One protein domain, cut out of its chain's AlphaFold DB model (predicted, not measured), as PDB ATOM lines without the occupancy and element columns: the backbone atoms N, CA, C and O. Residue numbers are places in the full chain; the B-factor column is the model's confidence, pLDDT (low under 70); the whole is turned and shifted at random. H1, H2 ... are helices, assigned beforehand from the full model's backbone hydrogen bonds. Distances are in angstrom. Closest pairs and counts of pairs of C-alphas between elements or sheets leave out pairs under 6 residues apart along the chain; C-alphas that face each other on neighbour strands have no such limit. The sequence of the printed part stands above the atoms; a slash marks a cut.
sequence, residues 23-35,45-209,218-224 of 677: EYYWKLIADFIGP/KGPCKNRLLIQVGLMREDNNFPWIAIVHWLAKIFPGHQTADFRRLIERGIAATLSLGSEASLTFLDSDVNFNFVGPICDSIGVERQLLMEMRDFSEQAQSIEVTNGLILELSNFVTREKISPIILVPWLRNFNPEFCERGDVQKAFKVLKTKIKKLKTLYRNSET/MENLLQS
ATOM      1  N   GLU A  23     199.948 113.232  94.969       65.06
ATOM      2  CA  GLU A  23     198.489 113.410  95.085       65.06
ATOM      3  C   GLU A  23     197.929 112.902  96.431       65.06
ATOM      4  O   GLU A  23     197.046 113.535  97.008       65.06
ATOM      5  N   TYR A  24     198.467 111.803  96.983       69.19
ATOM      6  CA  TYR A  24     198.045 111.287  98.296       69.19
ATOM      7  C   TYR A  24     198.527 112.154  99.458       69.19
ATOM      8  O   TYR A  24     197.806 112.307 100.440       69.19
ATOM      9  N   TYR A  25     199.716 112.743  99.334       68.44
ATOM     10  CA  TYR A  25     200.253 113.700 100.299       68.44
ATOM     11  C   TYR A  25     199.448 115.006 100.280       68.44
ATOM     12  O   TYR A  25     199.072 115.511 101.336       68.44
ATOM     13  N   TRP A  26     199.102 115.513  99.094       64.69
ATOM     14  CA  TRP A  26     198.246 116.694  98.955       64.69
ATOM     15  C   TRP A  26     196.818 116.449  99.439       64.69
ATOM     16  O   TRP A  26     196.249 117.324 100.088       64.69
ATOM     17  N   LYS A  27     196.261 115.251  99.214       67.00
ATOM     18  CA  LYS A  27     194.986 114.863  99.824       67.00
ATOM     19  C   LYS A  27     195.088 114.800 101.350       67.00
ATOM     20  O   LYS A  27     194.234 115.358 102.019       67.00
ATOM     21  N   LEU A  28     196.140 114.190 101.900       67.88
ATOM     22  CA  LEU A  28     196.358 114.124 103.348       67.88
ATOM     23  C   LEU A  28     196.477 115.523 103.980       67.88
ATOM     24  O   LEU A  28     195.968 115.757 105.070       67.88
ATOM     25  N   ILE A  29     197.101 116.465 103.268       64.31
ATOM     26  CA  ILE A  29     197.142 117.887 103.629       64.31
ATOM     27  C   ILE A  29     195.752 118.532 103.567       64.31
ATOM     28  O   ILE A  29     195.382 119.240 104.499       64.31
ATOM     29  N   ALA A  30     194.965 118.284 102.518       62.78
ATOM     30  CA  ALA A  30     193.608 118.820 102.396       62.78
ATOM     31  C   ALA A  30     192.656 118.260 103.471       62.78
ATOM     32  O   ALA A  30     191.878 119.013 104.051       62.78
ATOM     33  N   ASP A  31     192.767 116.968 103.789       59.91
ATOM     34  CA  ASP A  31     192.007 116.304 104.853       59.91
ATOM     35  C   ASP A  31     192.437 116.802 106.256       59.91
ATOM     36  O   ASP A  31     191.620 116.819 107.176       59.91
ATOM     37  N   PHE A  32     193.690 117.257 106.426       58.88
ATOM     38  CA  PHE A  32     194.194 117.867 107.668       58.88
ATOM     39  C   PHE A  32     193.799 119.347 107.837       58.88
ATOM     40  O   PHE A  32     193.457 119.761 108.942       58.88
ATOM     41  N   ILE A  33     193.844 120.141 106.762       55.06
ATOM     42  CA  ILE A  33     193.547 121.588 106.779       55.06
ATOM     43  C   ILE A  33     192.034 121.861 106.705       55.06
ATOM     44  O   ILE A  33     191.547 122.846 107.256       55.06
ATOM     45  N   GLY A  34     191.277 120.980 106.050       52.12
ATOM     46  CA  GLY A  34     189.853 121.159 105.787       52.12
ATOM     47  C   GLY A  34     189.553 122.052 104.568       52.12
ATOM     48  O   GLY A  34     190.461 122.596 103.938       52.12
ATOM     49  N   PRO A  35     188.270 122.205 104.181       41.47
ATOM     50  CA  PRO A  35     187.915 122.696 102.844       41.47
ATOM     51  C   PRO A  35     188.044 124.208 102.576       41.47
ATOM     52  O   PRO A  35     187.528 124.647 101.546       41.47
ATOM     53  N   LYS A  45     202.908 124.850 114.733       52.12
ATOM     54  CA  LYS A  45     202.256 125.088 116.045       52.12
ATOM     55  C   LYS A  45     200.838 124.522 116.227       52.12
ATOM     56  O   LYS A  45     200.332 124.547 117.347       52.12
ATOM     57  N   GLY A  46     200.177 124.034 115.176       55.66
ATOM     58  CA  GLY A  46     198.815 123.488 115.286       55.66
ATOM     59  C   GLY A  46     198.754 122.154 116.061       55.66
ATOM     60  O   GLY A  46     199.528 121.248 115.740       55.66
ATOM     61  N   PRO A  47     197.842 121.977 117.040       64.75
ATOM     62  CA  PRO A  47     197.696 120.708 117.750       64.75
ATOM     63  C   PRO A  47     197.168 119.607 116.817       64.75
ATOM     64  O   PRO A  47     196.145 119.759 116.148       64.75
ATOM     65  N   CYS A  48     197.868 118.473 116.776       74.44
ATOM     66  CA  CYS A  48     197.434 117.295 116.031       74.44
ATOM     67  C   CYS A  48     196.523 116.436 116.910       74.44
ATOM     68  O   CYS A  48     196.934 116.039 117.997       74.44
ATOM     69  N   LYS A  49     195.317 116.110 116.438       83.12
ATOM     70  CA  LYS A  49     194.376 115.222 117.143       83.12
ATOM     71  C   LYS A  49     194.641 113.750 116.845       83.12
ATOM     72  O   LYS A  49     194.968 113.398 115.709       83.12
ATOM     73  N   ASN A  50     194.383 112.868 117.815       80.44
ATOM     74  CA  ASN A  50     194.508 111.414 117.624       80.44
ATOM     75  C   ASN A  50     193.688 110.903 116.424       80.44
ATOM     76  O   ASN A  50     194.153 110.022 115.698       80.44
ATOM     77  N   ARG A  51     192.509 111.497 116.167       80.56
ATOM     78  CA  ARG A  51     191.670 111.219 114.987       80.56
ATOM     79  C   ARG A  51     192.451 111.264 113.672       80.56
ATOM     80  O   ARG A  51     192.295 110.343 112.875       80.56
ATOM     81  N   LEU A  52     193.309 112.270 113.470       78.56
ATOM     82  CA  LEU A  52     194.088 112.408 112.236       78.56
ATOM     83  C   LEU A  52     195.064 111.241 112.079       78.56
ATOM     84  O   LEU A  52     195.049 110.565 111.056       78.56
ATOM     85  N   LEU A  53     195.894 110.979 113.094       79.94
ATOM     86  CA  LEU A  53     196.880 109.897 113.035       79.94
ATOM     87  C   LEU A  53     196.210 108.537 112.790       79.94
ATOM     88  O   LEU A  53     196.678 107.763 111.957       79.94
ATOM     89  N   ILE A  54     195.079 108.272 113.445       80.62
ATOM     90  CA  ILE A  54     194.306 107.043 113.233       80.62
ATOM     91  C   ILE A  54     193.767 106.969 111.796       80.62
ATOM     92  O   ILE A  54     193.901 105.922 111.169       80.62
ATOM     93  N   GLN A  55     193.250 108.065 111.231       76.75
ATOM     94  CA  GLN A  55     192.846 108.119 109.819       76.75
ATOM     95  C   GLN A  55     194.022 107.837 108.869       76.75
ATOM     96  O   GLN A  55     193.864 107.044 107.944       76.75
ATOM     97  N   VAL A  56     195.220 108.377 109.128       77.69
ATOM     98  CA  VAL A  56     196.430 108.051 108.342       77.69
ATOM     99  C   VAL A  56     196.797 106.563 108.472       77.69
ATOM    100  O   VAL A  56     197.213 105.925 107.500       77.69
ATOM    101  N   GLY A  57     196.605 105.987 109.660       77.88
ATOM    102  CA  GLY A  57     196.757 104.556 109.921       77.88
ATOM    103  C   GLY A  57     195.793 103.684 109.122       77.88
ATOM    104  O   GLY A  57     196.225 102.703 108.525       77.88
ATOM    105  N   LEU A  58     194.519 104.066 109.045       74.50
ATOM    106  CA  LEU A  58     193.505 103.367 108.250       74.50
ATOM    107  C   LEU A  58     193.776 103.515 106.744       74.50
ATOM    108  O   LEU A  58     193.803 102.518 106.028       74.50
ATOM    109  N   MET A  59     194.144 104.716 106.274       71.00
ATOM    110  CA  MET A  59     194.568 104.944 104.884       71.00
ATOM    111  C   MET A  59     195.727 104.031 104.463       71.00
ATOM    112  O   MET A  59     195.789 103.611 103.305       71.00
ATOM    113  N   ARG A  60     196.652 103.718 105.382       78.38
ATOM    114  CA  ARG A  60     197.745 102.766 105.145       78.38
ATOM    115  C   ARG A  60     197.221 101.351 104.882       78.38
ATOM    116  O   ARG A  60     197.785 100.664 104.031       78.38
ATOM    117  N   GLU A  61     196.188 100.916 105.593       71.38
ATOM    118  CA  GLU A  61     195.578  99.593 105.415       71.38
ATOM    119  C   GLU A  61     194.742  99.539 104.129       71.38
ATOM    120  O   GLU A  61     194.974  98.659 103.303       71.38
ATOM    121  N   ASP A  62     193.908 100.553 103.879       69.44
ATOM    122  CA  ASP A  62     193.070 100.667 102.673       69.44
ATOM    123  C   ASP A  62     193.877 100.710 101.361       69.44
ATOM    124  O   ASP A  62     193.425 100.240 100.317       69.44
ATOM    125  N   ASN A  63     195.076 101.306 101.388       69.56
ATOM    126  CA  ASN A  63     195.901 101.552 100.197       69.56
ATOM    127  C   ASN A  63     197.216 100.753 100.178       69.56
ATOM    128  O   ASN A  63     198.031 100.952  99.279       69.56
ATOM    129  N   ASN A  64     197.439  99.863 101.152       70.62
ATOM    130  CA  ASN A  64     198.674  99.085 101.318       70.62
ATOM    131  C   ASN A  64     199.974  99.925 101.356       70.62
ATOM    132  O   ASN A  64     201.026  99.467 100.900       70.62
ATOM    133  N   PHE A  65     199.937 101.139 101.917       73.44
ATOM    134  CA  PHE A  65     201.124 102.002 101.969       73.44
ATOM    135  C   PHE A  65     202.238 101.411 102.865       73.44
ATOM    136  O   PHE A  65     201.973 100.889 103.959       73.44
ATOM    137  N   PRO A  66     203.517 101.521 102.460       77.62
ATOM    138  CA  PRO A  66     204.639 101.137 103.299       77.62
ATOM    139  C   PRO A  66     204.821 102.167 104.420       77.62
ATOM    140  O   PRO A  66     204.653 103.370 104.222       77.62
ATOM    141  N   TRP A  67     205.205 101.706 105.614       78.75
ATOM    142  CA  TRP A  67     205.343 102.577 106.790       78.75
ATOM    143  C   TRP A  67     206.305 103.751 106.576       78.75
ATOM    144  O   TRP A  67     206.066 104.827 107.114       78.75
ATOM    145  N   ILE A  68     207.349 103.566 105.763       79.88
ATOM    146  CA  ILE A  68     208.319 104.617 105.435       79.88
ATOM    147  C   ILE A  68     207.664 105.824 104.739       79.88
ATOM    148  O   ILE A  68     208.017 106.957 105.049       79.88
ATOM    149  N   ALA A  69     206.662 105.600 103.882       78.75
ATOM    150  CA  ALA A  69     205.936 106.660 103.180       78.75
ATOM    151  C   ALA A  69     205.076 107.485 104.142       78.75
ATOM    152  O   ALA A  69     205.166 108.708 104.175       78.75
ATOM    153  N   ILE A  70     204.300 106.790 104.980       80.88
ATOM    154  CA  ILE A  70     203.436 107.398 105.998       80.88
ATOM    155  C   ILE A  70     204.254 108.234 106.988       80.88
ATOM    156  O   ILE A  70     203.911 109.382 107.263       80.88
ATOM    157  N   VAL A  71     205.364 107.682 107.491       83.06
ATOM    158  CA  VAL A  71     206.262 108.392 108.414       83.06
ATOM    159  C   VAL A  71     206.916 109.595 107.728       83.06
ATOM    160  O   VAL A  71     206.991 110.656 108.340       83.06
ATOM    161  N   HIS A  72     207.330 109.478 106.463       81.88
ATOM    162  CA  HIS A  72     207.903 110.595 105.706       81.88
ATOM    163  C   HIS A  72     206.895 111.733 105.470       81.88
ATOM    164  O   HIS A  72     207.230 112.899 105.660       81.88
ATOM    165  N   TRP A  73     205.644 111.415 105.118       81.38
ATOM    166  CA  TRP A  73     204.583 112.416 104.970       81.38
ATOM    167  C   TRP A  73     204.267 113.120 106.291       81.38
ATOM    168  O   TRP A  73     204.225 114.346 106.325       81.38
ATOM    169  N   LEU A  74     204.117 112.375 107.390       80.81
ATOM    170  CA  LEU A  74     203.848 112.956 108.709       80.81
ATOM    171  C   LEU A  74     205.019 113.806 109.222       80.81
ATOM    172  O   LEU A  74     204.792 114.889 109.749       80.81
ATOM    173  N   ALA A  75     206.262 113.384 108.984       80.56
ATOM    174  CA  ALA A  75     207.452 114.178 109.282       80.56
ATOM    175  C   ALA A  75     207.544 115.482 108.465       80.56
ATOM    176  O   ALA A  75     208.162 116.442 108.920       80.56
ATOM    177  N   LYS A  76     206.945 115.523 107.266       77.19
ATOM    178  CA  LYS A  76     206.878 116.714 106.403       77.19
ATOM    179  C   LYS A  76     205.704 117.640 106.766       77.19
ATOM    180  O   LYS A  76     205.833 118.848 106.611       77.19
ATOM    181  N   ILE A  77     204.597 117.088 107.273       74.75
ATOM    182  CA  ILE A  77     203.437 117.848 107.782       74.75
ATOM    183  C   ILE A  77     203.732 118.451 109.164       74.75
ATOM    184  O   ILE A  77     203.347 119.586 109.422       74.75
ATOM    185  N   PHE A  78     204.450 117.721 110.026       76.81
ATOM    186  CA  PHE A  78     204.825 118.137 111.381       76.81
ATOM    187  C   PHE A  78     206.357 118.268 111.516       76.81
ATOM    188  O   PHE A  78     206.983 117.453 112.203       76.81
ATOM    189  N   PRO A  79     206.997 119.274 110.885       71.06
ATOM    190  CA  PRO A  79     208.460 119.400 110.864       71.06
ATOM    191  C   PRO A  79     209.071 119.538 112.270       71.06
ATOM    192  O   PRO A  79     210.104 118.928 112.551       71.06
ATOM    193  N   GLY A  80     208.390 120.227 113.196       71.31
ATOM    194  CA  GLY A  80     208.788 120.320 114.612       71.31
ATOM    195  C   GLY A  80     208.755 118.989 115.384       71.31
ATOM    196  O   GLY A  80     209.302 118.893 116.484       71.31
ATOM    197  N   HIS A  81     208.157 117.942 114.808       76.62
ATOM    198  CA  HIS A  81     208.040 116.601 115.382       76.62
ATOM    199  C   HIS A  81     208.609 115.509 114.459       76.62
ATOM    200  O   HIS A  81     208.254 114.340 114.593       76.62
ATOM    201  N   GLN A  82     209.536 115.851 113.556       72.75
ATOM    202  CA  GLN A  82     210.156 114.916 112.601       72.75
ATOM    203  C   GLN A  82     210.758 113.642 113.244       72.75
ATOM    204  O   GLN A  82     210.829 112.604 112.586       72.75
ATOM    205  N   THR A  83     211.173 113.684 114.517       70.50
ATOM    206  CA  THR A  83     211.722 112.526 115.254       70.50
ATOM    207  C   THR A  83     210.685 111.734 116.063       70.50
ATOM    208  O   THR A  83     211.050 110.780 116.754       70.50
ATOM    209  N   ALA A  84     209.397 112.086 116.001       79.62
ATOM    210  CA  ALA A  84     208.338 111.360 116.697       79.62
ATOM    211  C   ALA A  84     208.168 109.931 116.151       79.62
ATOM    212  O   ALA A  84     208.362 109.657 114.965       79.62
ATOM    213  N   ASP A  85     207.759 108.994 117.011       79.94
ATOM    214  CA  ASP A  85     207.429 107.629 116.584       79.94
ATOM    215  C   ASP A  85     206.017 107.571 115.990       79.94
ATOM    216  O   ASP A  85     205.113 106.956 116.555       79.94
ATOM    217  N   PHE A  86     205.803 108.246 114.855       84.06
ATOM    218  CA  PHE A  86     204.495 108.313 114.192       84.06
ATOM    219  C   PHE A  86     203.869 106.927 113.995       84.06
ATOM    220  O   PHE A  86     202.669 106.761 114.187       84.06
ATOM    221  N   ARG A  87     204.684 105.909 113.690       85.00
ATOM    222  CA  ARG A  87     204.218 104.525 113.577       85.00
ATOM    223  C   ARG A  87     203.642 104.006 114.895       85.00
ATOM    224  O   ARG A  87     202.500 103.554 114.902       85.00
ATOM    225  N   ARG A  88     204.394 104.066 116.002       81.50
ATOM    226  CA  ARG A  88     203.888 103.588 117.299       81.50
ATOM    227  C   ARG A  88     202.758 104.459 117.850       81.50
ATOM    228  O   ARG A  88     201.881 103.919 118.513       81.50
ATOM    229  N   LEU A  89     202.743 105.763 117.562       83.19
ATOM    230  CA  LEU A  89     201.629 106.659 117.895       83.19
ATOM    231  C   LEU A  89     200.333 106.218 117.205       83.19
ATOM    232  O   LEU A  89     199.298 106.132 117.857       83.19
ATOM    233  N   ILE A  90     200.399 105.860 115.919       84.19
ATOM    234  CA  ILE A  90     199.258 105.332 115.160       84.19
ATOM    235  C   ILE A  90     198.835 103.949 115.675       84.19
ATOM    236  O   ILE A  90     197.662 103.745 115.982       84.19
ATOM    237  N   GLU A  91     199.779 103.008 115.812       83.38
ATOM    238  CA  GLU A  91     199.501 101.650 116.311       83.38
ATOM    239  C   GLU A  91     198.875 101.696 117.726       83.38
ATOM    240  O   GLU A  91     197.916 100.971 118.003       83.38
ATOM    241  N   ARG A  92     199.340 102.608 118.597       81.69
ATOM    242  CA  ARG A  92     198.742 102.878 119.915       81.69
ATOM    243  C   ARG A  92     197.374 103.545 119.813       81.69
ATOM    244  O   ARG A  92     196.474 103.131 120.534       81.69
ATOM    245  N   GLY A  93     197.214 104.565 118.972       82.50
ATOM    246  CA  GLY A  93     195.950 105.285 118.805       82.50
ATOM    247  C   GLY A  93     194.820 104.340 118.404       82.50
ATOM    248  O   GLY A  93     193.769 104.338 119.035       82.50
ATOM    249  N   ILE A  94     195.085 103.451 117.444       80.81
ATOM    250  CA  ILE A  94     194.152 102.394 117.032       80.81
ATOM    251  C   ILE A  94     193.835 101.463 118.215       80.81
ATOM    252  O   ILE A  94     192.665 101.226 118.513       80.81
ATOM    253  N   ALA A  95     194.849 100.971 118.935       81.44
ATOM    254  CA  ALA A  95     194.641 100.087 120.085       81.44
ATOM    255  C   ALA A  95     193.865 100.752 121.246       81.44
ATOM    256  O   ALA A  95     193.070 100.092 121.916       81.44
ATOM    257  N   ALA A  96     194.060 102.053 121.474       80.69
ATOM    258  CA  ALA A  96     193.328 102.835 122.468       80.69
ATOM    259  C   ALA A  96     191.865 103.044 122.048       80.69
ATOM    260  O   ALA A  96     190.957 102.735 122.814       80.69
ATOM    261  N   THR A  97     191.606 103.462 120.806       82.00
ATOM    262  CA  THR A  97     190.237 103.611 120.284       82.00
ATOM    263  C   THR A  97     189.451 102.293 120.305       82.00
ATOM    264  O   THR A  97     188.257 102.320 120.583       82.00
ATOM    265  N   LEU A  98     190.103 101.145 120.081       78.50
ATOM    266  CA  LEU A  98     189.477  99.815 120.147       78.50
ATOM    267  C   LEU A  98     189.250  99.273 121.574       78.50
ATOM    268  O   LEU A  98     188.497  98.316 121.734       78.50
ATOM    269  N   SER A  99     189.904  99.833 122.597       74.88
ATOM    270  CA  SER A  99     189.775  99.393 124.003       74.88
ATOM    271  C   SER A  99     188.927 100.322 124.878       74.88
ATOM    272  O   SER A  99     188.540  99.935 125.981       74.88
ATOM    273  N   LEU A 100     188.599 101.521 124.393       82.62
ATOM    274  CA  LEU A 100     187.734 102.488 125.067       82.62
ATOM    275  C   LEU A 100     186.258 102.318 124.664       82.62
ATOM    276  O   LEU A 100     185.934 102.027 123.515       82.62
ATOM    277  N   GLY A 101     185.348 102.560 125.615       74.50
ATOM    278  CA  GLY A 101     183.905 102.656 125.351       74.50
ATOM    279  C   GLY A 101     183.542 103.859 124.470       74.50
ATOM    280  O   GLY A 101     184.330 104.792 124.346       74.50
ATOM    281  N   SER A 102     182.341 103.861 123.880       76.56
ATOM    282  CA  SER A 102     181.920 104.807 122.825       76.56
ATOM    283  C   SER A 102     182.071 106.297 123.159       76.56
ATOM    284  O   SER A 102     182.418 107.082 122.284       76.56
ATOM    285  N   GLU A 103     181.825 106.702 124.404       80.75
ATOM    286  CA  GLU A 103     181.988 108.097 124.835       80.75
ATOM    287  C   GLU A 103     183.471 108.454 125.038       80.75
ATOM    288  O   GLU A 103     183.967 109.433 124.484       80.75
ATOM    289  N   ALA A 104     184.216 107.595 125.741       79.88
ATOM    290  CA  ALA A 104     185.643 107.786 125.997       79.88
ATOM    291  C   ALA A 104     186.497 107.711 124.718       79.88
ATOM    292  O   ALA A 104     187.513 108.399 124.615       79.88
ATOM    293  N   SER A 105     186.093 106.911 123.726       81.88
ATOM    294  CA  SER A 105     186.773 106.831 122.433       81.88
ATOM    295  C   SER A 105     186.565 108.100 121.602       81.88
ATOM    296  O   SER A 105     187.518 108.558 120.973       81.88
ATOM    297  N   LEU A 106     185.387 108.736 121.662       80.69
ATOM    298  CA  LEU A 106     185.162 110.062 121.073       80.69
ATOM    299  C   LEU A 106     186.039 111.130 121.742       80.69
ATOM    300  O   LEU A 106     186.723 111.871 121.037       80.69
ATOM    301  N   THR A 107     186.096 111.163 123.080       84.44
ATOM    302  CA  THR A 107     186.979 112.086 123.818       84.44
ATOM    303  C   THR A 107     188.453 111.880 123.461       84.44
ATOM    304  O   THR A 107     189.164 112.852 123.224       84.44
ATOM    305  N   PHE A 108     188.911 110.628 123.360       85.56
ATOM    306  CA  PHE A 108     190.285 110.301 122.966       85.56
ATOM    307  C   PHE A 108     190.598 110.674 121.509       85.56
ATOM    308  O   PHE A 108     191.699 111.131 121.214       85.56
ATOM    309  N   LEU A 109     189.645 110.510 120.586       81.88
ATOM    310  CA  LEU A 109     189.808 110.910 119.184       81.88
ATOM    311  C   LEU A 109     189.944 112.432 119.029       81.88
ATOM    312  O   LEU A 109     190.691 112.884 118.159       81.88
ATOM    313  N   ASP A 110     189.234 113.206 119.852       81.81
ATOM    314  CA  ASP A 110     189.298 114.670 119.862       81.81
ATOM    315  C   ASP A 110     190.415 115.260 120.738       81.81
ATOM    316  O   ASP A 110     190.632 116.470 120.663       81.81
ATOM    317  N   SER A 111     191.141 114.448 121.514       83.19
ATOM    318  CA  SER A 111     192.301 114.902 122.287       83.19
ATOM    319  C   SER A 111     193.575 114.986 121.441       83.19
ATOM    320  O   SER A 111     193.741 114.279 120.439       83.19
ATOM    321  N   ASP A 112     194.509 115.813 121.902       82.81
ATOM    322  CA  ASP A 112     195.793 116.035 121.242       82.81
ATOM    323  C   ASP A 112     196.725 114.811 121.337       82.81
ATOM    324  O   ASP A 112     196.700 114.030 122.294       82.81
ATOM    325  N   VAL A 113     197.567 114.651 120.318       82.88
ATOM    326  CA  VAL A 113     198.613 113.631 120.229       82.88
ATOM    327  C   VAL A 113     199.779 114.012 121.135       82.88
ATOM    328  O   VAL A 113     200.388 115.070 120.978       82.88
ATOM    329  N   ASN A 114     200.181 113.096 122.017       82.69
ATOM    330  CA  ASN A 114     201.407 113.260 122.791       82.69
ATOM    331  C   ASN A 114     202.659 113.028 121.915       82.69
ATOM    332  O   ASN A 114     203.181 111.916 121.834       82.69
ATOM    333  N   PHE A 115     203.186 114.080 121.285       80.88
ATOM    334  CA  PHE A 115     204.449 114.008 120.534       80.88
ATOM    335  C   PHE A 115     205.703 113.835 121.414       80.88
ATOM    336  O   PHE A 115     206.765 113.493 120.891       80.88
ATOM    337  N   ASN A 116     205.598 113.975 122.742       81.19
ATOM    338  CA  ASN A 116     206.663 113.594 123.676       81.19
ATOM    339  C   ASN A 116     206.721 112.071 123.931       81.19
ATOM    340  O   ASN A 116     207.530 111.611 124.741       81.19
ATOM    341  N   PHE A 117     205.906 111.266 123.245       83.06
ATOM    342  CA  PHE A 117     205.897 109.810 123.371       83.06
ATOM    343  C   PHE A 117     207.235 109.156 122.971       83.06
ATOM    344  O   PHE A 117     207.671 109.185 121.817       83.06
ATOM    345  N   VAL A 118     207.867 108.495 123.944       81.31
ATOM    346  CA  VAL A 118     209.092 107.698 123.758       81.31
ATOM    347  C   VAL A 118     208.751 106.295 123.245       81.31
ATOM    348  O   VAL A 118     209.336 105.820 122.265       81.31
ATOM    349  N   GLY A 119     207.782 105.659 123.906       83.62
ATOM    350  CA  GLY A 119     207.296 104.302 123.682       83.62
ATOM    351  C   GLY A 119     206.358 103.864 124.824       83.62
ATOM    352  O   GLY A 119     206.225 104.594 125.808       83.62
ATOM    353  N   PRO A 120     205.653 102.724 124.692       81.25
ATOM    354  CA  PRO A 120     204.627 102.303 125.648       81.25
ATOM    355  C   PRO A 120     205.141 102.062 127.073       81.25
ATOM    356  O   PRO A 120     204.390 102.291 128.017       81.25
ATOM    357  N   ILE A 121     206.387 101.608 127.253       84.69
ATOM    358  CA  ILE A 121     206.909 101.300 128.592       84.69
ATOM    359  C   ILE A 121     207.284 102.598 129.309       84.69
ATOM    360  O   ILE A 121     206.839 102.818 130.433       84.69
ATOM    361  N   CYS A 122     208.032 103.487 128.653       86.56
ATOM    362  CA  CYS A 122     208.368 104.803 129.191       86.56
ATOM    363  C   CYS A 122     207.115 105.646 129.478       86.56
ATOM    364  O   CYS A 122     207.037 106.275 130.527       86.56
ATOM    365  N   ASP A 123     206.105 105.604 128.611       84.56
ATOM    366  CA  ASP A 123     204.840 106.318 128.825       84.56
ATOM    367  C   ASP A 123     204.060 105.791 130.043       84.56
ATOM    368  O   ASP A 123     203.557 106.589 130.830       84.56
ATOM    369  N   SER A 124     204.054 104.471 130.281       83.12
ATOM    370  CA  SER A 124     203.378 103.870 131.447       83.12
ATOM    371  C   SER A 124     203.940 104.312 132.808       83.12
ATOM    372  O   SER A 124     203.250 104.198 133.818       83.12
ATOM    373  N   ILE A 125     205.165 104.847 132.825       85.06
ATOM    374  CA  ILE A 125     205.828 105.420 134.006       85.06
ATOM    375  C   ILE A 125     205.979 106.953 133.924       85.06
ATOM    376  O   ILE A 125     206.691 107.542 134.731       85.06
ATOM    377  N   GLY A 126     205.347 107.620 132.951       83.00
ATOM    378  CA  GLY A 126     205.430 109.078 132.778       83.00
ATOM    379  C   GLY A 126     206.792 109.606 132.298       83.00
ATOM    380  O   GLY A 126     207.093 110.787 132.472       83.00
ATOM    381  N   VAL A 127     207.637 108.760 131.700       86.75
ATOM    382  CA  VAL A 127     208.935 109.158 131.130       86.75
ATOM    383  C   VAL A 127     208.753 109.666 129.698       86.75
ATOM    384  O   VAL A 127     208.736 108.913 128.723       86.75
ATOM    385  N   GLU A 128     208.624 110.984 129.587       86.00
ATOM    386  CA  GLU A 128     208.495 111.718 128.328       86.00
ATOM    387  C   GLU A 128     209.832 112.012 127.626       86.00
ATOM    388  O   GLU A 128     210.904 112.052 128.238       86.00
ATOM    389  N   ARG A 129     209.757 112.315 126.320       85.31
ATOM    390  CA  ARG A 129     210.890 112.709 125.466       85.31
ATOM    391  C   ARG A 129     211.738 113.810 126.098       85.31
ATOM    392  O   ARG A 129     212.959 113.690 126.094       85.31
ATOM    393  N   GLN A 130     211.120 114.856 126.648       83.00
ATOM    394  CA  GLN A 130     211.845 115.980 127.255       83.00
ATOM    395  C   GLN A 130     212.721 115.527 128.434       83.00
ATOM    396  O   GLN A 130     213.882 115.920 128.508       83.00
ATOM    397  N   LEU A 131     212.227 114.624 129.292       84.19
ATOM    398  CA  LEU A 131     212.988 114.090 130.430       84.19
ATOM    399  C   LEU A 131     214.245 113.332 129.977       84.19
ATOM    400  O   LEU A 131     215.319 113.518 130.552       84.19
ATOM    401  N   LEU A 132     214.125 112.521 128.917       85.56
ATOM    402  CA  LEU A 132     215.258 111.793 128.336       85.56
ATOM    403  C   LEU A 132     216.261 112.723 127.642       85.56
ATOM    404  O   LEU A 132     217.465 112.575 127.850       85.56
ATOM    405  N   MET A 133     215.778 113.677 126.836       82.88
ATOM    406  CA  MET A 133     216.618 114.612 126.073       82.88
ATOM    407  C   MET A 133     217.392 115.579 126.975       82.88
ATOM    408  O   MET A 133     218.558 115.861 126.715       82.88
ATOM    409  N   GLU A 134     216.763 116.060 128.047       83.56
ATOM    410  CA  GLU A 134     217.380 116.960 129.027       83.56
ATOM    411  C   GLU A 134     218.198 116.223 130.100       83.56
ATOM    412  O   GLU A 134     218.755 116.862 130.990       83.56
ATOM    413  N   MET A 135     218.291 114.887 130.028       79.38
ATOM    414  CA  MET A 135     219.011 114.052 130.998       79.38
ATOM    415  C   MET A 135     218.552 114.268 132.453       79.38
ATOM    416  O   MET A 135     219.359 114.151 133.379       79.38
ATOM    417  N   ARG A 136     217.265 114.586 132.668       81.56
ATOM    418  CA  ARG A 136     216.718 114.788 134.018       81.56
ATOM    419  C   ARG A 136     216.746 113.481 134.814       81.56
ATOM    420  O   ARG A 136     216.708 112.386 134.249       81.56
ATOM    421  N   ASP A 137     216.795 113.604 136.136       80.25
ATOM    422  CA  ASP A 137     216.562 112.467 137.021       80.25
ATOM    423  C   ASP A 137     215.085 112.049 136.919       80.25
ATOM    424  O   ASP A 137     214.186 112.888 136.982       80.25
ATOM    425  N   PHE A 138     214.857 110.755 136.710       85.81
ATOM    426  CA  PHE A 138     213.535 110.122 136.704       85.81
ATOM    427  C   PHE A 138     213.545 108.812 137.517       85.81
ATOM    428  O   PHE A 138     212.785 107.878 137.256       85.81
ATOM    429  N   SER A 139     214.459 108.705 138.486       83.62
ATOM    430  CA  SER A 139     214.628 107.522 139.334       83.62
ATOM    431  C   SER A 139     213.407 107.228 140.214       83.62
ATOM    432  O   SER A 139     213.132 106.060 140.481       83.62
ATOM    433  N   GLU A 140     212.631 108.237 140.619       81.56
ATOM    434  CA  GLU A 140     211.361 108.043 141.339       81.56
ATOM    435  C   GLU A 140     210.319 107.320 140.473       81.56
ATOM    436  O   GLU A 140     209.714 106.343 140.911       81.56
ATOM    437  N   GLN A 141     210.162 107.732 139.212       82.50
ATOM    438  CA  GLN A 141     209.290 107.075 138.236       82.50
ATOM    439  C   GLN A 141     209.791 105.659 137.912       82.50
ATOM    440  O   GLN A 141     209.020 104.698 137.870       82.50
ATOM    441  N   ALA A 142     211.103 105.520 137.707       82.06
ATOM    442  CA  ALA A 142     211.744 104.279 137.284       82.06
ATOM    443  C   ALA A 142     211.785 103.182 138.366       82.06
ATOM    444  O   ALA A 142     211.855 102.006 138.016       82.06
ATOM    445  N   GLN A 143     211.678 103.528 139.657       76.62
ATOM    446  CA  GLN A 143     211.561 102.556 140.760       76.62
ATOM    447  C   GLN A 143     210.356 101.609 140.622       76.62
ATOM    448  O   GLN A 143     210.359 100.526 141.206       76.62
ATOM    449  N   SER A 144     209.334 102.001 139.858       68.44
ATOM    450  CA  SER A 144     208.105 101.225 139.669       68.44
ATOM    451  C   SER A 144     208.236 100.018 138.723       68.44
ATOM    452  O   SER A 144     207.303  99.218 138.651       68.44
ATOM    453  N   ILE A 145     209.359  99.853 138.005       81.81
ATOM    454  CA  ILE A 145     209.484  98.851 136.933       81.81
ATOM    455  C   ILE A 145     210.863  98.164 136.878       81.81
ATOM    456  O   ILE A 145     211.909  98.797 137.008       81.81
ATOM    457  N   GLU A 146     210.887  96.845 136.640       84.25
ATOM    458  CA  GLU A 146     212.138  96.118 136.370       84.25
ATOM    459  C   GLU A 146     212.630  96.385 134.935       84.25
ATOM    460  O   GLU A 146     211.849  96.528 133.993       84.25
ATOM    461  N   VAL A 147     213.951  96.421 134.738       87.44
ATOM    462  CA  VAL A 147     214.544  96.601 133.407       87.44
ATOM    463  C   VAL A 147     214.335  95.343 132.566       87.44
ATOM    464  O   VAL A 147     215.046  94.353 132.728       87.44
ATOM    465  N   THR A 148     213.381  95.387 131.639       91.00
ATOM    466  CA  THR A 148     213.053  94.284 130.721       91.00
ATOM    467  C   THR A 148     213.776  94.392 129.376       91.00
ATOM    468  O   THR A 148     214.284  95.449 128.986       91.00
ATOM    469  N   ASN A 149     213.795  93.296 128.611       88.50
ATOM    470  CA  ASN A 149     214.258  93.309 127.219       88.50
ATOM    471  C   ASN A 149     213.468  94.316 126.355       88.50
ATOM    472  O   ASN A 149     214.056  94.982 125.500       88.50
ATOM    473  N   GLY A 150     212.159  94.454 126.595       86.62
ATOM    474  CA  GLY A 150     211.295  95.425 125.924       86.62
ATOM    475  C   GLY A 150     211.743  96.869 126.155       86.62
ATOM    476  O   GLY A 150     211.936  97.603 125.183       86.62
ATOM    477  N   LEU A 151     212.007  97.252 127.410       89.38
ATOM    478  CA  LEU A 151     212.488  98.596 127.760       89.38
ATOM    479  C   LEU A 151     213.835  98.913 127.089       89.38
ATOM    480  O   LEU A 151     214.051 100.007 126.572       89.38
ATOM    481  N   ILE A 152     214.740  97.933 127.040       90.88
ATOM    482  CA  ILE A 152     216.051  98.089 126.397       90.88
ATOM    483  C   ILE A 152     215.926  98.285 124.881       90.88
ATOM    484  O   ILE A 152     216.672  99.081 124.302       90.88
ATOM    485  N   LEU A 153     214.996  97.587 124.223       88.50
ATOM    486  CA  LEU A 153     214.707  97.801 122.803       88.50
ATOM    487  C   LEU A 153     214.066  99.169 122.558       88.50
ATOM    488  O   LEU A 153     214.464  99.853 121.617       88.50
ATOM    489  N   GLU A 154     213.140  99.589 123.416       89.00
ATOM    490  CA  GLU A 154     212.479 100.893 123.356       89.00
ATOM    491  C   GLU A 154     213.477 102.052 123.447       89.00
ATOM    492  O   GLU A 154     213.613 102.818 122.491       89.00
ATOM    493  N   LEU A 155     214.271 102.107 124.522       89.31
ATOM    494  CA  LEU A 155     215.305 103.130 124.704       89.31
ATOM    495  C   LEU A 155     216.367 103.072 123.595       89.31
ATOM    496  O   LEU A 155     216.802 104.104 123.086       89.31
ATOM    497  N   SER A 156     216.780 101.874 123.161       88.38
ATOM    498  CA  SER A 156     217.767 101.747 122.082       88.38
ATOM    499  C   SER A 156     217.224 102.172 120.715       88.38
ATOM    500  O   SER A 156     218.002 102.611 119.864       88.38
ATOM    501  N   ASN A 157     215.920 102.045 120.472       85.69
ATOM    502  CA  ASN A 157     215.282 102.531 119.252       85.69
ATOM    503  C   ASN A 157     215.066 104.050 119.311       85.69
ATOM    504  O   ASN A 157     215.370 104.714 118.324       85.69
ATOM    505  N   PHE A 158     214.684 104.604 120.468       85.88
ATOM    506  CA  PHE A 158     214.629 106.052 120.705       85.88
ATOM    507  C   PHE A 158     215.980 106.727 120.412       85.88
ATOM    508  O   PHE A 158     216.049 107.619 119.573       85.88
ATOM    509  N   VAL A 159     217.079 106.220 120.985       86.38
ATOM    510  CA  VAL A 159     218.447 106.710 120.703       86.38
ATOM    511  C   VAL A 159     218.788 106.666 119.213       86.38
ATOM    512  O   VAL A 159     219.415 107.589 118.699       86.38
ATOM    513  N   THR A 160     218.384 105.599 118.512       84.19
ATOM    514  CA  THR A 160     218.648 105.455 117.070       84.19
ATOM    515  C   THR A 160     217.852 106.487 116.258       84.19
ATOM    516  O   THR A 160     218.390 107.071 115.323       84.19
ATOM    517  N   ARG A 161     216.590 106.740 116.635       81.81
ATOM    518  CA  ARG A 161     215.675 107.688 115.978       81.81
ATOM    519  C   ARG A 161     216.088 109.147 116.181       81.81
ATOM    520  O   ARG A 161     216.128 109.906 115.222       81.81
ATOM    521  N   GLU A 162     216.457 109.509 117.405       81.88
ATOM    522  CA  GLU A 162     216.927 110.852 117.783       81.88
ATOM    523  C   GLU A 162     218.404 111.106 117.405       81.88
ATOM    524  O   GLU A 162     218.947 112.168 117.697       81.88
ATOM    525  N   LYS A 163     219.083 110.133 116.772       81.69
ATOM    526  CA  LYS A 163     220.511 110.187 116.387       81.69
ATOM    527  C   LYS A 163     221.466 110.484 117.563       81.69
ATOM    528  O   LYS A 163     222.559 111.018 117.376       81.69
ATOM    529  N   ILE A 164     221.075 110.102 118.779       84.88
ATOM    530  CA  ILE A 164     221.851 110.302 120.011       84.88
ATOM    531  C   ILE A 164     222.985 109.268 120.080       84.88
ATOM    532  O   ILE A 164     222.860 108.141 119.598       84.88
ATOM    533  N   SER A 165     224.096 109.612 120.736       85.31
ATOM    534  CA  SER A 165     225.168 108.648 121.002       85.31
ATOM    535  C   SER A 165     224.669 107.484 121.882       85.31
ATOM    536  O   SER A 165     224.239 107.718 123.015       85.31
ATOM    537  N   PRO A 166     224.798 106.211 121.448       86.62
ATOM    538  CA  PRO A 166     224.344 105.045 122.215       86.62
ATOM    539  C   PRO A 166     224.914 104.880 123.625       86.62
ATOM    540  O   PRO A 166     224.358 104.124 124.420       86.62
ATOM    541  N   ILE A 167     225.988 105.601 123.957       86.44
ATOM    542  CA  ILE A 167     226.556 105.642 125.306       86.44
ATOM    543  C   ILE A 167     225.570 106.189 126.356       86.44
ATOM    544  O   ILE A 167     225.638 105.777 127.512       86.44
ATOM    545  N   ILE A 168     224.617 107.039 125.947       86.88
ATOM    546  CA  ILE A 168     223.589 107.661 126.802       86.88
ATOM    547  C   ILE A 168     222.618 106.635 127.416       86.88
ATOM    548  O   ILE A 168     222.054 106.876 128.481       86.88
ATOM    549  N   LEU A 169     222.515 105.429 126.843       88.94
ATOM    550  CA  LEU A 169     221.775 104.332 127.476       88.94
ATOM    551  C   LEU A 169     222.314 103.994 128.873       88.94
ATOM    552  O   LEU A 169     221.547 103.560 129.723       88.94
ATOM    553  N   VAL A 170     223.613 104.186 129.137       87.25
ATOM    554  CA  VAL A 170     224.185 103.883 130.455       87.25
ATOM    555  C   VAL A 170     223.621 104.792 131.552       87.25
ATOM    556  O   VAL A 170     223.056 104.227 132.483       87.25
ATOM    557  N   PRO A 171     223.719 106.139 131.489       86.31
ATOM    558  CA  PRO A 171     223.130 107.008 132.507       86.31
ATOM    559  C   PRO A 171     221.611 106.840 132.657       86.31
ATOM    560  O   PRO A 171     221.161 106.740 133.792       86.31
ATOM    561  N   TRP A 172     220.829 106.696 131.578       89.25
ATOM    562  CA  TRP A 172     219.383 106.433 131.716       89.25
ATOM    563  C   TRP A 172     219.086 105.127 132.466       89.25
ATOM    564  O   TRP A 172     218.195 105.086 133.306       89.25
ATOM    565  N   LEU A 173     219.857 104.062 132.221       88.56
ATOM    566  CA  LEU A 173     219.682 102.784 132.920       88.56
ATOM    567  C   LEU A 173     220.102 102.826 134.398       88.56
ATOM    568  O   LEU A 173     219.716 101.929 135.146       88.56
ATOM    569  N   ARG A 174     220.823 103.865 134.846       86.00
ATOM    570  CA  ARG A 174     221.096 104.089 136.277       86.00
ATOM    571  C   ARG A 174     219.865 104.576 137.040       86.00
ATOM    572  O   ARG A 174     219.744 104.241 138.211       86.00
ATOM    573  N   ASN A 175     218.938 105.277 136.382       85.19
ATOM    574  CA  ASN A 175     217.674 105.693 137.001       85.19
ATOM    575  C   ASN A 175     216.791 104.477 137.335       85.19
ATOM    576  O   ASN A 175     216.155 104.455 138.382       85.19
ATOM    577  N   PHE A 176     216.813 103.433 136.495       84.69
ATOM    578  CA  PHE A 176     216.126 102.159 136.760       84.69
ATOM    579  C   PHE A 176     216.903 101.212 137.690       84.69
ATOM    580  O   PHE A 176     216.314 100.349 138.336       84.69
ATOM    581  N   ASN A 177     218.236 101.304 137.729       83.81
ATOM    582  CA  ASN A 177     219.065 100.472 138.597       83.81
ATOM    583  C   ASN A 177     220.327 101.235 139.052       83.81
ATOM    584  O   ASN A 177     221.321 101.257 138.318       83.81
ATOM    585  N   PRO A 178     220.332 101.816 140.267       81.81
ATOM    586  CA  PRO A 178     221.466 102.595 140.772       81.81
ATOM    587  C   PRO A 178     222.785 101.814 140.914       81.81
ATOM    588  O   PRO A 178     223.860 102.412 140.800       81.81
ATOM    589  N   GLU A 179     222.730 100.488 141.114       80.56
ATOM    590  CA  GLU A 179     223.912  99.607 141.175       80.56
ATOM    591  C   GLU A 179     224.589  99.448 139.799       80.56
ATOM    592  O   GLU A 179     225.773  99.102 139.692       80.56
ATOM    593  N   PHE A 180     223.861  99.703 138.706       81.62
ATOM    594  CA  PHE A 180     224.432  99.655 137.371       81.62
ATOM    595  C   PHE A 180     225.453 100.786 137.181       81.62
ATOM    596  O   PHE A 180     225.193 101.962 137.426       81.62
ATOM    597  N   CYS A 181     226.648 100.423 136.707       79.94
ATOM    598  CA  CYS A 181     227.750 101.362 136.486       79.94
ATOM    599  C   CYS A 181     228.174 102.167 137.745       79.94
ATOM    600  O   CYS A 181     228.758 103.242 137.616       79.94
ATOM    601  N   GLU A 182     227.970 101.623 138.953       71.88
ATOM    602  CA  GLU A 182     228.390 102.213 140.244       71.88
ATOM    603  C   GLU A 182     229.848 102.726 140.239       71.88
ATOM    604  O   GLU A 182     230.155 103.786 140.775       71.88
ATOM    605  N   ARG A 183     230.754 102.017 139.548       69.25
ATOM    606  CA  ARG A 183     232.186 102.365 139.429       69.25
ATOM    607  C   ARG A 183     232.509 103.505 138.447       69.25
ATOM    608  O   ARG A 183     233.680 103.706 138.142       69.25
ATOM    609  N   GLY A 184     231.513 104.186 137.881       70.44
ATOM    610  CA  GLY A 184     231.688 105.353 137.001       70.44
ATOM    611  C   GLY A 184     232.255 105.090 135.594       70.44
ATOM    612  O   GLY A 184     232.233 105.991 134.760       70.44
ATOM    613  N   ASP A 185     232.724 103.877 135.281       82.19
ATOM    614  CA  ASP A 185     233.271 103.519 133.960       82.19
ATOM    615  C   ASP A 185     232.159 103.277 132.917       82.19
ATOM    616  O   ASP A 185     231.820 102.145 132.544       82.19
ATOM    617  N   VAL A 186     231.582 104.389 132.452       84.62
ATOM    618  CA  VAL A 186     230.489 104.442 131.472       84.62
ATOM    619  C   VAL A 186     230.865 103.745 130.160       84.62
ATOM    620  O   VAL A 186     230.046 103.023 129.589       84.62
ATOM    621  N   GLN A 187     232.104 103.902 129.680       83.06
ATOM    622  CA  GLN A 187     232.537 103.297 128.416       83.06
ATOM    623  C   GLN A 187     232.595 101.768 128.501       83.06
ATOM    624  O   GLN A 187     232.142 101.074 127.583       83.06
ATOM    625  N   LYS A 188     233.103 101.213 129.605       83.00
ATOM    626  CA  LYS A 188     233.154  99.761 129.823       83.00
ATOM    627  C   LYS A 188     231.772  99.168 130.071       83.00
ATOM    628  O   LYS A 188     231.476  98.108 129.513       83.00
ATOM    629  N   ALA A 189     230.918  99.854 130.833       83.75
ATOM    630  CA  ALA A 189     229.518  99.474 131.002       83.75
ATOM    631  C   ALA A 189     228.797  99.429 129.643       83.75
ATOM    632  O   ALA A 189     228.192  98.410 129.294       83.75
ATOM    633  N   PHE A 190     228.963 100.471 128.819       87.38
ATOM    634  CA  PHE A 190     228.400 100.512 127.473       87.38
ATOM    635  C   PHE A 190     228.964  99.411 126.561       87.38
ATOM    636  O   PHE A 190     228.207  98.782 125.826       87.38
ATOM    637  N   LYS A 191     230.268  99.105 126.620       85.12
ATOM    638  CA  LYS A 191     230.880  98.033 125.811       85.12
ATOM    639  C   LYS A 191     230.252  96.665 126.095       85.12
ATOM    640  O   LYS A 191     230.002  95.908 125.156       85.12
ATOM    641  N   VAL A 192     229.951  96.357 127.360       83.62
ATOM    642  CA  VAL A 192     229.219  95.134 127.739       83.62
ATOM    643  C   VAL A 192     227.774  95.199 127.238       83.62
ATOM    644  O   VAL A 192     227.329  94.285 126.536       83.62
ATOM    645  N   LEU A 193     227.071  96.299 127.523       87.12
ATOM    646  CA  LEU A 193     225.676  96.526 127.138       87.12
ATOM    647  C   LEU A 193     225.461  96.387 125.618       87.12
ATOM    648  O   LEU A 193     224.589  95.635 125.188       87.12
ATOM    649  N   LYS A 194     226.320  97.009 124.799       88.06
ATOM    650  CA  LYS A 194     226.288  96.976 123.324       88.06
ATOM    651  C   LYS A 194     226.265  95.550 122.768       88.06
ATOM    652  O   LYS A 194     225.541  95.282 121.811       88.06
ATOM    653  N   THR A 195     227.017  94.619 123.365       83.38
ATOM    654  CA  THR A 195     227.030  93.215 122.909       83.38
ATOM    655  C   THR A 195     225.729  92.475 123.226       83.38
ATOM    656  O   THR A 195     225.252  91.715 122.383       83.38
ATOM    657  N   LYS A 196     225.118  92.731 124.393       85.56
ATOM    658  CA  LYS A 196     223.803  92.183 124.759       85.56
ATOM    659  C   LYS A 196     222.694  92.771 123.877       85.56
ATOM    660  O   LYS A 196     221.925  92.009 123.299       85.56
ATOM    661  N   ILE A 197     222.676  94.095 123.690       88.44
ATOM    662  CA  ILE A 197     221.710  94.785 122.819       88.44
ATOM    663  C   ILE A 197     221.813  94.286 121.374       88.44
ATOM    664  O   ILE A 197     220.784  94.026 120.760       88.44
ATOM    665  N   LYS A 198     223.025  94.086 120.826       87.50
ATOM    666  CA  LYS A 198     223.180  93.547 119.463       87.50
ATOM    667  C   LYS A 198     222.523  92.168 119.323       87.50
ATOM    668  O   LYS A 198     221.776  91.964 118.374       87.50
ATOM    669  N   LYS A 199     222.744  91.254 120.279       85.19
ATOM    670  CA  LYS A 199     222.092  89.929 120.284       85.19
ATOM    671  C   LYS A 199     220.568  90.038 120.366       85.19
ATOM    672  O   LYS A 199     219.880  89.380 119.594       85.19
ATOM    673  N   LEU A 200     220.056  90.893 121.254       86.19
ATOM    674  CA  LEU A 200     218.620  91.121 121.417       86.19
ATOM    675  C   LEU A 200     217.979  91.688 120.137       86.19
ATOM    676  O   LEU A 200     216.959  91.169 119.697       86.19
ATOM    677  N   LYS A 201     218.611  92.675 119.482       83.94
ATOM    678  CA  LYS A 201     218.138  93.219 118.196       83.94
ATOM    679  C   LYS A 201     218.149  92.177 117.070       83.94
ATOM    680  O   LYS A 201     217.238  92.195 116.253       83.94
ATOM    681  N   THR A 202     219.127  91.267 117.020       81.88
ATOM    682  CA  THR A 202     219.127  90.164 116.038       81.88
ATOM    683  C   THR A 202     217.974  89.188 116.281       81.88
ATOM    684  O   THR A 202     217.249  88.877 115.342       81.88
ATOM    685  N   LEU A 203     217.756  88.750 117.526       78.25
ATOM    686  CA  LEU A 203     216.638  87.858 117.865       78.25
ATOM    687  C   LEU A 203     215.281  88.493 117.526       78.25
ATOM    688  O   LEU A 203     214.447  87.847 116.902       78.25
ATOM    689  N   TYR A 204     215.103  89.770 117.873       76.06
ATOM    690  CA  TYR A 204     213.881  90.527 117.607       76.06
ATOM    691  C   TYR A 204     213.619  90.737 116.100       76.06
ATOM    692  O   TYR A 204     212.498  90.532 115.637       76.06
ATOM    693  N   ARG A 205     214.649  91.068 115.303       72.56
ATOM    694  CA  ARG A 205     214.515  91.223 113.839       72.56
ATOM    695  C   ARG A 205     214.109  89.925 113.144       72.56
ATOM    696  O   ARG A 205     213.240  89.955 112.280       72.56
ATOM    697  N   ASN A 206     214.680  88.789 113.546       64.88
ATOM    698  CA  ASN A 206     214.342  87.489 112.957       64.88
ATOM    699  C   ASN A 206     212.851  87.132 113.151       64.88
ATOM    700  O   ASN A 206     212.267  86.450 112.312       64.88
ATOM    701  N   SER A 207     212.227  87.626 114.227       62.12
ATOM    702  CA  SER A 207     210.798  87.455 114.523       62.12
ATOM    703  C   SER A 207     209.862  88.532 113.954       62.12
ATOM    704  O   SER A 207     208.651  88.360 114.044       62.12
ATOM    705  N   GLU A 208     210.368  89.626 113.369       54.09
ATOM    706  CA  GLU A 208     209.522  90.668 112.749       54.09
ATOM    707  C   GLU A 208     209.027  90.306 111.333       54.09
ATOM    708  O   GLU A 208     208.272  91.065 110.720       54.09
ATOM    709  N   THR A 209     209.396  89.129 110.819       49.59
ATOM    710  CA  THR A 209     208.845  88.580 109.573       49.59
ATOM    711  C   THR A 209     207.330  88.337 109.690       49.59
ATOM    712  O   THR A 209     206.788  88.070 110.767       49.59
ATOM    713  N   MET A 218     207.738  85.503 121.988       77.38
ATOM    714  CA  MET A 218     208.312  86.840 121.805       77.38
ATOM    715  C   MET A 218     207.803  87.822 122.860       77.38
ATOM    716  O   MET A 218     208.600  88.571 123.414       77.38
ATOM    717  N   GLU A 219     206.516  87.782 123.212       76.81
ATOM    718  CA  GLU A 219     205.985  88.586 124.323       76.81
ATOM    719  C   GLU A 219     206.663  88.202 125.650       76.81
ATOM    720  O   GLU A 219     207.178  89.077 126.348       76.81
ATOM    721  N   ASN A 220     206.814  86.900 125.920       79.50
ATOM    722  CA  ASN A 220     207.599  86.391 127.050       79.50
ATOM    723  C   ASN A 220     209.071  86.850 127.000       79.50
ATOM    724  O   ASN A 220     209.636  87.224 128.030       79.50
ATOM    725  N   LEU A 221     209.708  86.868 125.821       84.19
ATOM    726  CA  LEU A 221     211.074  87.384 125.675       84.19
ATOM    727  C   LEU A 221     211.144  88.881 125.997       84.19
ATOM    728  O   LEU A 221     212.062  89.292 126.704       84.19
ATOM    729  N   LEU A 222     210.203  89.691 125.512       83.88
ATOM    730  CA  LEU A 222     210.166  91.138 125.746       83.88
ATOM    731  C   LEU A 222     209.885  91.484 127.214       83.88
ATOM    732  O   LEU A 222     210.497  92.417 127.729       83.88
ATOM    733  N   GLN A 223     209.023  90.718 127.887       84.19
ATOM    734  CA  GLN A 223     208.729  90.872 129.314       84.19
ATOM    735  C   GLN A 223     209.847  90.336 130.225       84.19
ATOM    736  O   GLN A 223     209.969  90.785 131.361       84.19
ATOM    737  N   SER A 224     210.689  89.410 129.751       85.31
ATOM    738  CA  SER A 224     211.772  88.855 130.575       85.31
ATOM    739  C   SER A 224     212.828  89.909 130.980       85.31
ATOM    740  O   SER A 224     213.129  90.830 130.204       85.31
TER     741      SER A 224
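AT A GLANCE: This is residues 23 to 35, 45 to 209 and 218 to 224 of the 677 residues of a protein of Gasterosteus aculeatus (UniProt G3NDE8). Two helical lobes stand one after the other along the longest axis: in the first, H2, H3, H4 and H5 pack together with H1 loosely beside H2 and H3, and in the second, H6, H10, H11 and H12 pack on H9. The long H11 crosses H9 and H10, the short H8 packs on H10, the short H7 is near H9, and residues 111 to 119 run from one lobe to the other. The printed part has 185 residues, 124 of them in twelve named helices, H1 to H12 in order along the chain, with no named strand; the class is all helix. The whole is compact, with a radius of gyration of the C-alphas of 18.3 A, yet elongated in outline, spanning 61 by 33 by 32 A.

HOW THE PARTS SIT: H1, residues 23 to 33, is close to but not clearly touching H2, residues 50 to 62; their closest C-alphas, of Phe 32 and Leu 52, are 7.1 A apart. H2 and H3, residues 67 to 77, form a helical hairpin; they only just touch, with 3 pairs of C-alphas within 8 A, through residues 56 to 60 of H2 alone. H1 is also close to but not clearly touching H3, with the C-alphas of Tyr 25 and Trp 73 closest at 6.5 A. H4, residues 86 to 99, touches H2 about perpendicular at 81 degrees, and the C-alphas of Leu 53 and Ile 90 are closest at 5.6 A. With residues 86 to 87 alone H4 touches H3, Val 71 and Phe 86 having the closest C-alphas at 6.0 A. H4 and H5, residues 102 to 110, form a helical hairpin at a shallow tilt of 21 degrees, opposite ways; the C-alphas of Thr 97 and Ser 105 are closest at 5.2 A. H5 and H2 touch only at their ends, where the C-alphas of Arg 51 and Leu 109 are closest at 4.6 A. H6, residues 120 to 124, is only just apart from H4, their closest C-alphas 8.2 A apart. The hub is H9, residues 149 to 161; it touches H6, with the C-alphas of Ile 121 and Leu 151 closest at 6.3 A. H7, residues 129 to 133, and H9 are near each other, with 5 pairs of C-alphas within 10 A. H10, residues 166 to 176, forms a helical hairpin with H9 at a steep tilt of 42 degrees, the C-alphas of Val 159 and Pro 166 closest at 6.3 A. H8, residues 139 to 142, touches H10, the C-alphas of Ser 139 and Asn 175 closest at 4.3 A. H11, residues 186 to 207, has a kink of 29 degrees near residue 193; with residues 186 to 190 alone it touches H10, the C-alphas of Ile 167 and Phe 190 closest at 5.9 A. With residues 197 to 201 alone H11 touches H9, about perpendicular at 79 degrees, the C-alphas of Leu 153 and Lys 201 closest at 7.3 A. H12, residues 218 to 223, touches residues 149 to 150 of H9, the C-alphas of Gly 150 and Leu 222 closest at 4.4 A. Every O i to N i+4 pair is within hydrogen-bond range in H1 to H7, H9 and H12; H11 has 17 of 18, H10 has 3 of 7 beside 5 of 8 O i to N i+3 pairs, and H8 is too short for an O i to N i+4 pair.

IN THESE COORDINATES: H1 begins at C-alpha 23, (198.489, 113.410, 95.085), and measures 15.1 A from first to last C-alpha; H2 measures 18.5 A, H3 15.4 A, H4 19.8 A and H5 12.7 A. H9 measures 18.3 A and H10 17.0 A, while H11, the longest, runs 31.0 A from C-alpha 186, (230.489, 104.442, 131.472). H6, H7 and H8 are short, and H12 ends at C-alpha 223, (208.729, 90.872, 129.314).

THE WHOLE: The C-alphas farthest apart, of Pro 35 and Arg 183, are 60.9 A apart. Residues 36 to 44 and 210 to 217 are not printed, with C-alpha gaps of 19.6 A and 12.4 A across the cuts. Of the links printed whole, none is long. The mean pLDDT of the printed part is 79.4; 24 residues are under 70, among them residues 23 to 35 and 206 to 209.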